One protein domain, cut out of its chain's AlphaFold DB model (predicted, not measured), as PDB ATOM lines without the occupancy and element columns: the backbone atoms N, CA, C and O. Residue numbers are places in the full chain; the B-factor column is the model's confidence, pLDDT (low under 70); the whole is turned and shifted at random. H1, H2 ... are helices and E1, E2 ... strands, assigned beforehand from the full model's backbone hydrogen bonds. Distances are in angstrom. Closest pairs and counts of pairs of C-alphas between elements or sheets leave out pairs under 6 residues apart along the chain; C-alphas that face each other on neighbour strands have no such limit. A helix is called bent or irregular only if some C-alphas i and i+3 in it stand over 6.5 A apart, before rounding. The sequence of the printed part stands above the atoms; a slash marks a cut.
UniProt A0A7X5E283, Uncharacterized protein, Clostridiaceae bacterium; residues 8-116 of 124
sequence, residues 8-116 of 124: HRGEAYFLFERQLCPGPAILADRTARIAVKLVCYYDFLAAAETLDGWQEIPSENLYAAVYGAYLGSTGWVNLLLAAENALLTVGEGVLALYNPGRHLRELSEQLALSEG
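AT A GLANCE: This is residues 8 to 116 of the 124 residues of an uncharacterized protein of Clostridiaceae bacterium (UniProt A0A7X5E283). A four-stranded antiparallel sheet is covered on one face by two helices, H2 and H3, which pack on each other, while no named helix covers the other face. H4 packs on H2 with its residues 108 to 112 and only grazes the sheet, and residues 8 to 16 of H1 stick out from the body. The printed part has 109 residues, with four named helices and four named strands in the order H1 H2 E1 H3 E2 E3 E4 H4; the class is mixed, helices and strands. The sheet's order is E1 E2 E3 E4. The whole is compact, with a radius of gyration of the C-alphas of 13.5 A and spans of 36 by 32 by 23 A.

IN THESE COORDINATES: H1, residues 8 to 20, begins at C-alpha 8 (166.942, 255.210, 286.057) and is 20.0 A long; it is irregular, with C-alphas 8 and 11 standing 8.2 A apart. H2, residues 24 to 39, is 22.8 A long. E1 is residues 45 to 48. H3, residues 59 to 70, begins at C-alpha 59 (188.224, 229.149, 299.391) and is 17.3 A long; it is only just irregular, with C-alphas 60 and 63 standing 6.7 A apart. E2 is residues 77 to 81, E3 residues 86 to 91, 16.7 A long, and E4 residues 94 to 98. H4, residues 102 to 114, is 18.6 A long and ends at C-alpha 114 (169.292, 236.810, 301.087).

HOW THE PARTS SIT: E1 and E4 are the edge strands. E1 and E2 are antiparallel at 164 degrees, with N 47 and O 78 2.9 A apart, within hydrogen-bond range. E2, E3 and E4 form a meander, each strand the antiparallel neighbour of the one before, in two hairpins; N 79 and O 88 are 2.8 A apart, and so are N 89 and O 96. H2 and H3 are on the same face of the sheet, two layers, helices over one face. H2, at a height over the sheet of 9.8 A, runs along the strands, at 11 degrees to E4 on the local plane. H3, at a height of 9.0 A, runs slantwise to them, at 39 degrees to E2 on the local plane. H2 and H3 touch, closest at the C-alphas of Ala 28 and Tyr 67, 4.9 A, at a steep tilt of 39 degrees, opposite ways. H4 touches H2 with residues 108 to 112 alone, closest at the C-alphas of Leu 111 and Ile 34, 6.0 A. H1 and H2 are only just apart, at 8.5 A. Every O i to N i+4 pair is within hydrogen-bond range in H2 and H4; 8 of 9 are in H1 and 6 of 8 in H3.

THE WHOLE: The C-alphas farthest apart, those of Ala 12 and Asp 52, are 38.1 A apart. The printed part has no cut and no long link. Its mean pLDDT is 89.5; residues 18, 21 and 22 are under 70.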
ATOM      1  N   HIS A   8     167.218 253.785 285.817       80.25
ATOM      2  CA  HIS A   8     166.942 255.210 286.057       80.25
ATOM      3  C   HIS A   8     166.754 255.581 287.544       80.25
ATOM      4  O   HIS A   8     166.562 256.750 287.864       80.25
ATOM      5  N   ARG A   9     166.769 254.606 288.466       79.81
ATOM      6  CA  ARG A   9     166.616 254.816 289.920       79.81
ATOM      7  C   ARG A   9     167.950 254.743 290.676       79.81
ATOM      8  O   ARG A   9     167.942 254.532 291.886       79.81
ATOM      9  N   GLY A  10     169.083 254.918 289.989       72.00
ATOM     10  CA  GLY A  10     170.426 254.759 290.561       72.00
ATOM     11  C   GLY A  10     170.697 255.588 291.823       72.00
ATOM     12  O   GLY A  10     171.214 255.051 292.795       72.00
ATOM     13  N   GLU A  11     170.300 256.863 291.856       74.31
ATOM     14  CA  GLU A  11     170.500 257.712 293.044       74.31
ATOM     15  C   GLU A  11     169.723 257.199 294.260       74.31
ATOM     16  O   GLU A  11     170.280 257.075 295.349       74.31
ATOM     17  N   ALA A  12     168.450 256.836 294.067       80.81
ATOM     18  CA  ALA A  12     167.620 256.279 295.130       80.81
ATOM     19  C   ALA A  12     168.166 254.928 295.616       80.81
ATOM     20  O   ALA A  12     168.197 254.686 296.818       80.81
ATOM     21  N   TYR A  13     168.636 254.079 294.696       76.50
ATOM     22  CA  TYR A  13     169.296 252.812 295.015       76.50
ATOM     23  C   TYR A  13     170.460 253.023 295.991       76.50
ATOM     24  O   TYR A  13     170.446 252.466 297.087       76.50
ATOM     25  N   PHE A  14     171.422 253.881 295.637       70.94
ATOM     26  CA  PHE A  14     172.611 254.088 296.464       70.94
ATOM     27  C   PHE A  14     172.280 254.794 297.780       70.94
ATOM     28  O   PHE A  14     172.863 254.473 298.816       70.94
ATOM     29  N   LEU A  15     171.334 255.737 297.759       74.94
ATOM     30  CA  LEU A  15     170.872 256.425 298.960       74.94
ATOM     31  C   LEU A  15     170.251 255.442 299.960       74.94
ATOM     32  O   LEU A  15     170.637 255.434 301.129       74.94
ATOM     33  N   PHE A  16     169.314 254.602 299.509       78.12
ATOM     34  CA  PHE A  16     168.608 253.672 300.388       78.12
ATOM     35  C   PHE A  16     169.481 252.503 300.825       78.12
ATOM     36  O   PHE A  16     169.406 252.112 301.984       78.12
ATOM     37  N   GLU A  17     170.347 251.977 299.960       72.81
ATOM     38  CA  GLU A  17     171.276 250.913 300.347       72.81
ATOM     39  C   GLU A  17     172.225 251.387 301.463       72.81
ATOM     40  O   GLU A  17     172.425 250.679 302.449       72.81
ATOM     41  N   ARG A  18     172.697 252.641 301.398       68.19
ATOM     42  CA  ARG A  18     173.487 253.257 302.480       68.19
ATOM     43  C   ARG A  18     172.690 253.543 303.754       68.19
ATOM     44  O   ARG A  18     173.271 253.534 304.833       68.19
ATOM     45  N   GLN A  19     171.392 253.830 303.654       74.31
ATOM     46  CA  GLN A  19     170.535 254.054 304.826       74.31
ATOM     47  C   GLN A  19     170.138 252.743 305.518       74.31
ATOM     48  O   GLN A  19     170.064 252.697 306.743       74.31
ATOM     49  N   LEU A  20     169.886 251.685 304.744       72.81
ATOM     50  CA  LEU A  20     169.479 250.371 305.246       72.81
ATOM     51  C   LEU A  20     170.661 249.557 305.786       72.81
ATOM     52  O   LEU A  20     170.467 248.689 306.637       72.81
ATOM     53  N   CYS A  21     171.877 249.831 305.308       68.19
ATOM     54  CA  CYS A  21     173.087 249.130 305.714       68.19
ATOM     55  C   CYS A  21     174.070 250.100 306.389       68.19
ATOM     56  O   CYS A  21     174.757 250.857 305.696       68.19
ATOM     57  N   PRO A  22     174.163 250.104 307.734       67.81
ATOM     58  CA  PRO A  22     174.928 251.110 308.453       67.81
ATOM     59  C   PRO A  22     176.425 250.782 308.406       67.81
ATOM     60  O   PRO A  22     177.003 250.255 309.352       67.81
ATOM     61  N   GLY A  23     177.060 251.112 307.286       82.56
ATOM     62  CA  GLY A  23     178.510 251.215 307.178       82.56
ATOM     63  C   GLY A  23     179.161 250.268 306.163       82.56
ATOM     64  O   GLY A  23     178.653 249.179 305.883       82.56
ATOM     65  N   PRO A  24     180.329 250.671 305.632       86.62
ATOM     66  CA  PRO A  24     181.022 249.957 304.562       86.62
ATOM     67  C   PRO A  24     181.459 248.543 304.966       86.62
ATOM     68  O   PRO A  24     181.454 247.655 304.125       86.62
ATOM     69  N   ALA A  25     181.756 248.295 306.247       91.25
ATOM     70  CA  ALA A  25     182.128 246.965 306.741       91.25
ATOM     71  C   ALA A  25     180.983 245.940 306.643       91.25
ATOM     72  O   ALA A  25     181.218 244.786 306.297       91.25
ATOM     73  N   ILE A  26     179.737 246.353 306.902       91.12
ATOM     74  CA  ILE A  26     178.570 245.462 306.787       91.12
ATOM     75  C   ILE A  26     178.300 245.135 305.317       91.12
ATOM     76  O   ILE A  26     177.994 243.994 304.979       91.12
ATOM     77  N   LEU A  27     178.427 246.130 304.437       90.31
ATOM     78  CA  LEU A  27     178.287 245.922 302.998       90.31
ATOM     79  C   LEU A  27     179.412 245.035 302.442       90.31
ATOM     80  O   LEU A  27     179.141 244.167 301.614       90.31
ATOM     81  N   ALA A  28     180.641 245.191 302.940       93.25
ATOM     82  CA  ALA A  28     181.769 244.328 302.602       93.25
ATOM     83  C   ALA A  28     181.525 242.872 303.027       93.25
ATOM     84  O   ALA A  28     181.711 241.966 302.218       93.25
ATOM     85  N   ASP A  29     181.058 242.641 304.261       94.50
ATOM     86  CA  ASP A  29     180.720 241.306 304.781       94.50
ATOM     87  C   ASP A  29     179.634 240.630 303.924       94.50
ATOM     88  O   ASP A  29     179.831 239.515 303.438       94.50
ATOM     89  N   ARG A  30     178.534 241.333 303.634       93.94
ATOM     90  CA  ARG A  30     177.452 240.825 302.772       93.94
ATOM     91  C   ARG A  30     177.927 240.533 301.349       93.94
ATOM     92  O   ARG A  30     177.586 239.496 300.782       93.94
ATOM     93  N   THR A  31     178.756 241.408 300.785       93.25
ATOM     94  CA  THR A  31     179.355 241.214 299.455       93.25
ATOM     95  C   THR A  31     180.251 239.976 299.424       93.25
ATOM     96  O   THR A  31     180.133 239.145 298.521       93.25
ATOM     97  N   ALA A  32     181.099 239.801 300.440       95.00
ATOM     98  CA  ALA A  32     181.960 238.632 300.575       95.00
ATOM     99  C   ALA A  32     181.153 237.335 300.726       95.00
ATOM    100  O   ALA A  32     181.482 236.336 300.087       95.00
ATOM    101  N   ARG A  33     180.041 237.347 301.474       95.38
ATOM    102  CA  ARG A  33     179.123 236.197 301.566       95.38
ATOM    103  C   ARG A  33     178.517 235.816 300.220       95.38
ATOM    104  O   ARG A  33     178.412 234.627 299.939       95.38
ATOM    105  N   ILE A  34     178.136 236.785 299.384       94.88
ATOM    106  CA  ILE A  34     177.619 236.502 298.033       94.88
ATOM    107  C   ILE A  34     178.683 235.789 297.199       94.88
ATOM    108  O   ILE A  34     178.392 234.745 296.620       94.88
ATOM    109  N   ALA A  35     179.910 236.318 297.172       93.31
ATOM    110  CA  ALA A  35     181.011 235.716 296.425       93.31
ATOM    111  C   ALA A  35     181.319 234.291 296.913       93.31
ATOM    112  O   ALA A  35     181.367 233.368 296.107       93.31
ATOM    113  N   VAL A  36     181.428 234.081 298.231       92.12
ATOM    114  CA  VAL A  36     181.683 232.752 298.813       92.12
ATOM    115  C   VAL A  36     180.537 231.772 298.539       92.12
ATOM    116  O   VAL A  36     180.774 230.600 298.274       92.12
ATOM    117  N   LYS A  37     179.278 232.220 298.558       94.44
ATOM    118  CA  LYS A  37     178.151 231.349 298.193       94.44
ATOM    119  C   LYS A  37     178.180 230.978 296.715       94.44
ATOM    120  O   LYS A  37     177.868 229.839 296.395       94.44
ATOM    121  N   LEU A  38     178.545 231.902 295.821       91.75
ATOM    122  CA  LEU A  38     178.625 231.629 294.383       91.75
ATOM    123  C   LEU A  38     179.649 230.540 294.057       91.75
ATOM    124  O   LEU A  38     179.368 229.697 293.208       91.75
ATOM    125  N   VAL A  39     180.778 230.499 294.767       86.00
ATOM    126  CA  VAL A  39     181.798 229.468 294.525       86.00
ATOM    127  C   VAL A  39     181.382 228.066 294.961       86.00
ATOM    128  O   VAL A  39     181.974 227.086 294.530       86.00
ATOM    129  N   CYS A  40     180.317 227.930 295.757       89.50
ATOM    130  CA  CYS A  40     179.714 226.622 296.017       89.50
ATOM    131  C   CYS A  40     178.968 226.050 294.798       89.50
ATOM    132  O   CYS A  40     178.630 224.868 294.805       89.50
ATOM    133  N   TYR A  41     178.672 226.872 293.785       91.56
ATOM    134  CA  TYR A  41     177.930 226.472 292.584       91.56
ATOM    135  C   TYR A  41     178.793 226.470 291.317       91.56
ATOM    136  O   TYR A  41     178.391 225.864 290.327       91.56
ATOM    137  N   TYR A  42     179.945 227.146 291.338       90.88
ATOM    138  CA  TYR A  42     180.783 227.360 290.163       90.88
ATOM    139  C   TYR A  42     182.268 227.327 290.509       90.88
ATOM    140  O   TYR A  42     182.692 227.931 291.495       90.88
ATOM    141  N   ASP A  43     183.054 226.721 289.624       90.06
ATOM    142  CA  ASP A  43     184.505 226.885 289.617       90.06
ATOM    143  C   ASP A  43     184.879 228.308 289.182       90.06
ATOM    144  O   ASP A  43     184.189 228.941 288.370       90.06
ATOM    145  N   PHE A  44     185.989 228.815 289.712       91.00
ATOM    146  CA  PHE A  44     186.412 230.190 289.490       91.00
ATOM    147  C   PHE A  44     187.933 230.323 289.420       91.00
ATOM    148  O   PHE A  44     188.673 229.652 290.132       91.00
ATOM    149  N   LEU A  45     188.387 231.263 288.594       94.31
ATOM    150  CA  LEU A  45     189.750 231.790 288.635       94.31
ATOM    151  C   LEU A  45     189.702 233.217 289.158       94.31
ATOM    152  O   LEU A  45     188.841 233.997 288.761       94.31
ATOM    153  N   ALA A  46     190.632 233.573 290.029       94.31
ATOM    154  CA  ALA A  46     190.753 234.908 290.571       94.31
ATOM    155  C   ALA A  46     191.930 235.653 289.940       94.31
ATOM    156  O   ALA A  46     193.015 235.103 289.759       94.31
ATOM    157  N   ALA A  47     191.722 236.930 289.658       94.44
ATOM    158  CA  ALA A  47     192.779 237.910 289.482       94.44
ATOM    159  C   ALA A  47     192.554 239.010 290.516       94.44
ATOM    160  O   ALA A  47     191.419 239.409 290.775       94.44
ATOM    161  N   ALA A  48     193.622 239.506 291.113       91.56
ATOM    162  CA  ALA A  48     193.566 240.614 292.052       91.56
ATOM    163  C   ALA A  48     194.829 241.448 291.893       91.56
ATOM    164  O   ALA A  48     195.825 240.968 291.356       91.56
ATOM    165  N   GLU A  49     194.816 242.671 292.408       87.50
ATOM    166  CA  GLU A  49     195.989 243.551 292.356       87.50
ATOM    167  C   GLU A  49     197.224 242.946 293.050       87.50
ATOM    168  O   GLU A  49     198.360 243.215 292.672       87.50
ATOM    169  N   THR A  50     197.006 242.077 294.037       83.44
ATOM    170  CA  THR A  50     198.058 241.380 294.789       83.44
ATOM    171  C   THR A  50     198.481 240.040 294.180       83.44
ATOM    172  O   THR A  50     199.345 239.369 294.744       83.44
ATOM    173  N   LEU A  51     197.876 239.627 293.064       86.75
ATOM    174  CA  LEU A  51     198.101 238.334 292.423       86.75
ATOM    175  C   LEU A  51     198.795 238.504 291.069       86.75
ATOM    176  O   LEU A  51     198.451 239.387 290.285       86.75
ATOM    177  N   ASP A  52     199.737 237.611 290.767       88.00
ATOM    178  CA  ASP A  52     200.366 237.557 289.445       88.00
ATOM    179  C   ASP A  52     199.472 236.778 288.467       88.00
ATOM    180  O   ASP A  52     199.501 235.549 288.398       88.00
ATOM    181  N   GLY A  53     198.610 237.508 287.760       91.69
ATOM    182  CA  GLY A  53     197.694 236.949 286.768       91.69
ATOM    183  C   GLY A  53     196.497 236.192 287.356       91.69
ATOM    184  O   GLY A  53     196.090 236.400 288.500       91.69
ATOM    185  N   TRP A  54     195.894 235.341 286.519       94.06
ATOM    186  CA  TRP A  54     194.734 234.522 286.875       94.06
ATOM    187  C   TRP A  54     195.170 233.221 287.538       94.06
ATOM    188  O   TRP A  54     195.923 232.449 286.948       94.06
ATOM    189  N   GLN A  55     194.652 232.953 288.731       93.88
ATOM    190  CA  GLN A  55     194.957 231.744 289.491       93.88
ATOM    191  C   GLN A  55     193.795 231.348 290.400       93.88
ATOM    192  O   GLN A  55     192.904 232.148 290.679       93.88
ATOM    193  N   GLU A  56     193.789 230.110 290.880       89.38
ATOM    194  CA  GLU A  56     192.835 229.690 291.905       89.38
ATOM    195  C   GLU A  56     193.131 230.414 293.224       89.38
ATOM    196  O   GLU A  56     194.276 230.483 293.675       89.38
ATOM    197  N   ILE A  57     192.091 230.959 293.857       85.50
ATOM    198  CA  ILE A  57     192.171 231.441 295.236       85.50
ATOM    199  C   ILE A  57     191.669 230.319 296.153       85.50
ATOM    200  O   ILE A  57     190.567 229.811 295.927       85.50
ATOM    201  N   PRO A  58     192.410 229.966 297.219       85.19
ATOM    202  CA  PRO A  58     191.894 229.073 298.247       85.19
ATOM    203  C   PRO A  58     190.578 229.613 298.819       85.19
ATOM    204  O   PRO A  58     190.461 230.809 299.106       85.19
ATOM    205  N   SER A  59     189.579 228.744 298.983       78.69
ATOM    206  CA  SER A  59     188.224 229.149 299.391       78.69
ATOM    207  C   SER A  59     188.212 229.892 300.733       78.69
ATOM    208  O   SER A  59     187.430 230.823 300.924       78.69
ATOM    209  N   GLU A  60     189.123 229.537 301.640       82.44
ATOM    210  CA  GLU A  60     189.334 230.195 302.928       82.44
ATOM    211  C   GLU A  60     189.816 231.652 302.810       82.44
ATOM    212  O   GLU A  60     189.544 232.465 303.695       82.44
ATOM    213  N   ASN A  61     190.475 232.007 301.705       90.88
ATOM    214  CA  ASN A  61     191.029 233.341 301.464       90.88
ATOM    215  C   ASN A  61     190.091 234.230 300.641       90.88
ATOM    216  O   ASN A  61     190.204 235.458 300.695       90.88
ATOM    217  N   LEU A  62     189.143 233.636 299.908       92.06
ATOM    218  CA  LEU A  62     188.212 234.362 299.043       92.06
ATOM    219  C   LEU A  62     187.418 235.421 299.806       92.06
ATOM    220  O   LEU A  62     187.277 236.552 299.340       92.06
ATOM    221  N   TYR A  63     186.933 235.066 300.996       94.94
ATOM    222  CA  TYR A  63     186.177 235.985 301.836       94.94
ATOM    223  C   TYR A  63     186.980 237.257 302.137       94.94
ATOM    224  O   TYR A  63     186.502 238.366 301.908       94.94
ATOM    225  N   ALA A  64     188.215 237.096 302.622       94.75
ATOM    226  CA  ALA A  64     189.076 238.210 303.002       94.75
ATOM    227  C   ALA A  64     189.467 239.069 301.791       94.75
ATOM    228  O   ALA A  64     189.476 240.295 301.897       94.75
ATOM    229  N   ALA A  65     189.726 238.441 300.640       93.94
ATOM    230  CA  ALA A  65     190.049 239.142 299.402       93.94
ATOM    231  C   ALA A  65     188.886 240.034 298.936       93.94
ATOM    232  O   ALA A  65     189.074 241.222 298.682       93.94
ATOM    233  N   VAL A  66     187.667 239.490 298.890       95.44
ATOM    234  CA  VAL A  66     186.464 240.234 298.485       95.44
ATOM    235  C   VAL A  66     186.132 241.337 299.488       95.44
ATOM    236  O   VAL A  66     185.824 242.461 299.094       95.44
ATOM    237  N   TYR A  67     186.233 241.037 300.785       95.75
ATOM    238  CA  TYR A  67     186.004 242.007 301.853       95.75
ATOM    239  C   TYR A  67     186.976 243.194 301.755       95.75
ATOM    240  O   TYR A  67     186.553 244.351 301.783       95.75
ATOM    241  N   GLY A  68     188.274 242.915 301.594       94.88
ATOM    242  CA  GLY A  68     189.308 243.937 301.445       94.88
ATOM    243  C   GLY A  68     189.142 244.768 300.174       94.88
ATOM    244  O   GLY A  68     189.264 245.993 300.224       94.88
ATOM    245  N   ALA A  69     188.794 244.129 299.054       95.00
ATOM    246  CA  ALA A  69     188.568 244.815 297.787       95.00
ATOM    247  C   ALA A  69     187.356 245.752 297.861       95.00
ATOM    248  O   ALA A  69     187.419 246.902 297.429       95.00
ATOM    249  N   TYR A  70     186.265 245.304 298.487       94.44
ATOM    250  CA  TYR A  70     185.088 246.142 298.690       94.44
ATOM    251  C   TYR A  70     185.409 247.385 299.532       94.44
ATOM    252  O   TYR A  70     184.964 248.483 299.205       94.44
ATOM    253  N   LEU A  71     186.206 247.233 300.594       94.38
ATOM    254  CA  LEU A  71     186.662 248.357 301.418       94.38
ATOM    255  C   LEU A  71     187.745 249.220 300.751       94.38
ATOM    256  O   LEU A  71     188.111 250.254 301.309       94.38
ATOM    257  N   GLY A  72     188.270 248.808 299.593       91.38
ATOM    258  CA  GLY A  72     189.372 249.477 298.900       91.38
ATOM    259  C   GLY A  72     190.736 249.300 299.576       91.38
ATOM    260  O   GLY A  72     191.689 249.976 299.206       91.38
ATOM    261  N   SER A  73     190.867 248.407 300.563       90.00
ATOM    262  CA  SER A  73     192.129 248.193 301.287       90.00
ATOM    263  C   SER A  73     193.117 247.296 300.540       90.00
ATOM    264  O   SER A  73     194.301 247.295 300.862       90.00
ATOM    265  N   THR A  74     192.636 246.507 299.577       88.50
ATOM    266  CA  THR A  74     193.452 245.568 298.786       88.50
ATOM    267  C   THR A  74     193.271 245.758 297.278       88.50
ATOM    268  O   THR A  74     193.534 244.832 296.516       88.50
ATOM    269  N   GLY A  75     192.774 246.924 296.854       92.00
ATOM    270  CA  GLY A  75     192.481 247.199 295.450       92.00
ATOM    271  C   GLY A  75     191.201 246.519 294.974       92.00
ATOM    272  O   GLY A  75     190.134 246.702 295.562       92.00
ATOM    273  N   TRP A  76     191.311 245.724 293.912       94.12
ATOM    274  CA  TRP A  76     190.198 245.014 293.278       94.12
ATOM    275  C   TRP A  76     190.409 243.499 293.262       94.12
ATOM    276  O   TRP A  76     191.533 242.996 293.323       94.12
ATOM    277  N   VAL A  77     189.301 242.771 293.127       95.44
ATOM    278  CA  VAL A  77     189.265 241.324 292.893       95.44
ATOM    279  C   VAL A  77     188.310 241.032 291.743       95.44
ATOM    280  O   VAL A  77     187.171 241.486 291.728       95.44
ATOM    281  N   ASN A  78     188.779 240.238 290.792       95.69
ATOM    282  CA  ASN A  78     188.034 239.726 289.656       95.69
ATOM    283  C   ASN A  78     187.934 238.206 289.775       95.69
ATOM    284  O   ASN A  78     188.950 237.542 289.934       95.69
ATOM    285  N   LEU A  79     186.728 237.654 289.669       94.94
ATOM    286  CA  LEU A  79     186.457 236.219 289.697       94.94
ATOM    287  C   LEU A  79     185.834 235.813 288.361       94.94
ATOM    288  O   LEU A  79     184.723 236.230 288.027       94.94
ATOM    289  N   LEU A  80     186.562 235.021 287.585       95.69
ATOM    290  CA  LEU A  80     186.146 234.488 286.299       95.69
ATOM    291  C   LEU A  80     185.455 233.139 286.499       95.69
ATOM    292  O   LEU A  80     186.101 232.167 286.886       95.69
ATOM    293  N   LEU A  81     184.167 233.074 286.171       93.56
ATOM    294  CA  LEU A  81     183.391 231.837 286.109       93.56
ATOM    295  C   LEU A  81     183.513 231.293 284.681       93.56
ATOM    296  O   LEU A  81     182.681 231.583 283.818       93.56
ATOM    297  N   ALA A  82     184.598 230.561 284.408       88.50
ATOM    298  CA  ALA A  82     185.014 230.216 283.046       88.50
ATOM    299  C   ALA A  82     183.953 229.421 282.264       88.50
ATOM    300  O   ALA A  82     183.723 229.703 281.089       88.50
ATOM    301  N   ALA A  83     183.263 228.483 282.923       89.81
ATOM    302  CA  ALA A  83     182.196 227.691 282.307       89.81
ATOM    303  C   ALA A  83     180.991 228.542 281.861       89.81
ATOM    304  O   ALA A  83     180.334 228.217 280.875       89.81
ATOM    305  N   GLU A  84     180.733 229.654 282.554       92.56
ATOM    306  CA  GLU A  84     179.615 230.563 282.279       92.56
ATOM    307  C   GLU A  84     180.019 231.752 281.391       92.56
ATOM    308  O   GLU A  84     179.162 232.545 281.002       92.56
ATOM    309  N   ASN A  85     181.315 231.900 281.078       93.81
ATOM    310  CA  ASN A  85     181.888 233.087 280.433       93.81
ATOM    311  C   ASN A  85     181.431 234.399 281.109       93.81
ATOM    312  O   ASN A  85     181.058 235.373 280.448       93.81
ATOM    313  N   ALA A  86     181.421 234.394 282.443       95.38
ATOM    314  CA  ALA A  86     180.954 235.500 283.270       95.38
ATOM    315  C   ALA A  86     182.057 235.981 284.213       95.38
ATOM    316  O   ALA A  86     182.907 235.202 284.652       95.38
ATOM    317  N   LEU A  87     182.028 237.272 284.543       95.88
ATOM    318  CA  LEU A  87     183.031 237.907 285.392       95.88
ATOM    319  C   LEU A  87     182.363 238.628 286.560       95.88
ATOM    320  O   LEU A  87     181.506 239.482 286.350       95.88
ATOM    321  N   LEU A  88     182.783 238.318 287.781       95.31
ATOM    322  CA  LEU A  88     182.395 239.044 288.983       95.31
ATOM    323  C   LEU A  88     183.552 239.953 289.414       95.31
ATOM    324  O   LEU A  88     184.639 239.467 289.710       95.31
ATOM    325  N   THR A  89     183.324 241.258 289.474       95.38
ATOM    326  CA  THR A  89     184.318 242.256 289.890       95.38
ATOM    327  C   THR A  89     183.901 242.887 291.206       95.38
ATOM    328  O   THR A  89     182.755 243.315 291.357       95.38
ATOM    329  N   VAL A  90     184.841 242.980 292.142       95.25
ATOM    330  CA  VAL A  90     184.679 243.654 293.429       95.25
ATOM    331  C   VAL A  90     185.748 244.729 293.558       95.25
ATOM    332  O   VAL A  90     186.931 244.451 293.375       95.25
ATOM    333  N   GLY A  91     185.337 245.939 293.915       93.06
ATOM    334  CA  GLY A  91     186.248 247.046 294.184       93.06
ATOM    335  C   GLY A  91     185.486 248.311 294.556       93.06
ATOM    336  O   GLY A  91     184.358 248.505 294.105       93.06
ATOM    337  N   GLU A  92     186.098 249.154 295.388       86.69
ATOM    338  CA  GLU A  92     185.626 250.521 295.679       86.69
ATOM    339  C   GLU A  92     184.137 250.606 296.082       86.69
ATOM    340  O   GLU A  92     183.385 251.476 295.642       86.69
ATOM    341  N   GLY A  93     183.680 249.682 296.929       87.44
ATOM    342  CA  GLY A  93     182.301 249.652 297.417       87.44
ATOM    343  C   GLY A  93     181.271 249.090 296.430       87.44
ATOM    344  O   GLY A  93     180.066 249.233 296.656       87.44
ATOM    345  N   VAL A  94     181.708 248.441 295.349       86.81
ATOM    346  CA  VAL A  94     180.827 247.878 294.320       86.81
ATOM    347  C   VAL A  94     181.130 246.399 294.073       86.81
ATOM    348  O   VAL A  94     182.284 245.977 294.027       86.81
ATOM    349  N   LEU A  95     180.059 245.625 293.874       91.50
ATOM    350  CA  LEU A  95     180.069 244.290 293.277       91.50
ATOM    351  C   LEU A  95     179.370 244.368 291.913       91.50
ATOM    352  O   LEU A  95     178.205 244.763 291.841       91.50
ATOM    353  N   ALA A  96     180.054 243.989 290.839       93.06
ATOM    354  CA  ALA A  96     179.520 243.999 289.481       93.06
ATOM    355  C   ALA A  96     179.626 242.610 288.846       93.06
ATOM    356  O   ALA A  96     180.668 241.971 288.928       93.06
ATOM    357  N   LEU A  97     178.553 242.153 288.198       94.19
ATOM    358  CA  LEU A  97     178.504 240.871 287.497       94.19
ATOM    359  C   LEU A  97     178.308 241.104 285.996       94.19
ATOM    360  O   LEU A  97     177.271 241.612 285.567       94.19
ATOM    361  N   TYR A  98     179.300 240.712 285.206       94.06
ATOM    362  CA  TYR A  98     179.345 240.887 283.761       94.06
ATOM    363  C   TYR A  98     179.013 239.593 283.027       94.06
ATOM    364  O   TYR A  98     179.428 238.506 283.425       94.06
ATOM    365  N   ASN A  99     178.271 239.750 281.928       94.25
ATOM    366  CA  ASN A  99     177.834 238.676 281.038       94.25
ATOM    367  C   ASN A  99     177.210 237.444 281.740       94.25
ATOM    368  O   ASN A  99     177.508 236.317 281.352       94.25
ATOM    369  N   PRO A 100     176.345 237.595 282.768       93.44
ATOM    370  CA  PRO A 100     175.774 236.419 283.400       93.44
ATOM    371  C   PRO A 100     174.762 235.735 282.477       93.44
ATOM    372  O   PRO A 100     173.836 236.368 281.953       93.44
ATOM    373  N   GLY A 101     174.882 234.412 282.368       92.31
ATOM    374  CA  GLY A 101     173.812 233.562 281.865       92.31
ATOM    375  C   GLY A 101     172.535 233.697 282.704       92.31
ATOM    376  O   GLY A 101     172.507 234.303 283.781       92.31
ATOM    377  N   ARG A 102     171.432 233.113 282.222       92.12
ATOM    378  CA  ARG A 102     170.134 233.217 282.907       92.12
ATOM    379  C   ARG A 102     170.187 232.668 284.335       92.12
ATOM    380  O   ARG A 102     169.706 233.342 285.242       92.12
ATOM    381  N   HIS A 103     170.755 231.475 284.511       93.44
ATOM    382  CA  HIS A 103     170.781 230.790 285.802       93.44
ATOM    383  C   HIS A 103     171.659 231.526 286.819       93.44
ATOM    384  O   HIS A 103     171.181 231.858 287.899       93.44
ATOM    385  N   LEU A 104     172.888 231.878 286.424       94.06
ATOM    386  CA  LEU A 104     173.806 232.664 287.246       94.06
ATOM    387  C   LEU A 104     173.167 233.984 287.698       94.06
ATOM    388  O   LEU A 104     173.202 234.309 288.880       94.06
ATOM    389  N   ARG A 105     172.497 234.708 286.793       93.06
ATOM    390  CA  ARG A 105     171.782 235.944 287.145       93.06
ATOM    391  C   ARG A 105     170.669 235.706 288.168       93.06
ATOM    392  O   ARG A 105     170.579 236.445 289.141       93.06
ATOM    393  N   GLU A 106     169.814 234.708 287.947       93.62
ATOM    394  CA  GLU A 106     168.708 234.383 288.862       93.62
ATOM    395  C   GLU A 106     169.228 233.980 290.252       93.62
ATOM    396  O   GLU A 106     168.683 234.421 291.265       93.62
ATOM    397  N   LEU A 107     170.316 233.207 290.308       94.69
ATOM    398  CA  LEU A 107     170.981 232.844 291.555       94.69
ATOM    399  C   LEU A 107     171.579 234.074 292.250       94.69
ATOM    400  O   LEU A 107     171.341 234.276 293.438       94.69
ATOM    401  N   SER A 108     172.308 234.933 291.532       93.56
ATOM    402  CA  SER A 108     172.882 236.157 292.106       93.56
ATOM    403  C   SER A 108     171.809 237.120 292.629       93.56
ATOM    404  O   SER A 108     172.002 237.716 293.686       93.56
ATOM    405  N   GLU A 109     170.662 237.237 291.949       93.75
ATOM    406  CA  GLU A 109     169.507 238.013 292.427       93.75
ATOM    407  C   GLU A 109     168.969 237.457 293.762       93.75
ATOM    408  O   GLU A 109     168.685 238.220 294.688       93.75
ATOM    409  N   GLN A 110     168.862 236.130 293.895       94.31
ATOM    410  CA  GLN A 110     168.428 235.480 295.137       94.31
ATOM    411  C   GLN A 110     169.449 235.644 296.267       94.31
ATOM    412  O   GLN A 110     169.068 235.915 297.407       94.31
ATOM    413  N   LEU A 111     170.741 235.512 295.958       94.81
ATOM    414  CA  LEU A 111     171.822 235.681 296.924       94.81
ATOM    415  C   LEU A 111     171.884 237.117 297.450       94.81
ATOM    416  O   LEU A 111     171.921 237.298 298.668       94.81
ATOM    417  N   ALA A 112     171.806 238.117 296.568       92.12
ATOM    418  CA  ALA A 112     171.768 239.527 296.955       92.12
ATOM    419  C   ALA A 112     170.617 239.812 297.929       92.12
ATOM    420  O   ALA A 112     170.833 240.370 299.003       92.12
ATOM    421  N   LEU A 113     169.413 239.326 297.617       91.12
ATOM    422  CA  LEU A 113     168.264 239.481 298.507       91.12
ATOM    423  C   LEU A 113     168.417 238.741 299.836       91.12
ATOM    424  O   LEU A 113     167.980 239.260 300.860       91.12
ATOM    425  N   SER A 114     169.037 237.556 299.845       92.94
ATOM    426  CA  SER A 114     169.292 236.810 301.087       92.94
ATOM    427  C   SER A 114     170.213 237.567 302.048       92.94
ATOM    428  O   SER A 114     170.096 237.409 303.260       92.94
ATOM    429  N   GLU A 115     171.075 238.431 301.508       91.88
ATOM    430  CA  GLU A 115     171.940 239.334 302.269       91.88
ATOM    431  C   GLU A 115     171.303 240.721 302.491       91.88
ATOM    432  O   GLU A 115     171.946 241.643 302.992       91.88
ATOM    433  N   GLY A 116     170.030 240.906 302.124       88.44
ATOM    434  CA  GLY A 116     169.321 242.179 302.258       88.44
ATOM    435  C   GLY A 116     169.894 243.298 301.384       88.44
ATOM    436  O   GLY A 116     169.805 244.462 301.772       88.44
TER     437      GLY A 116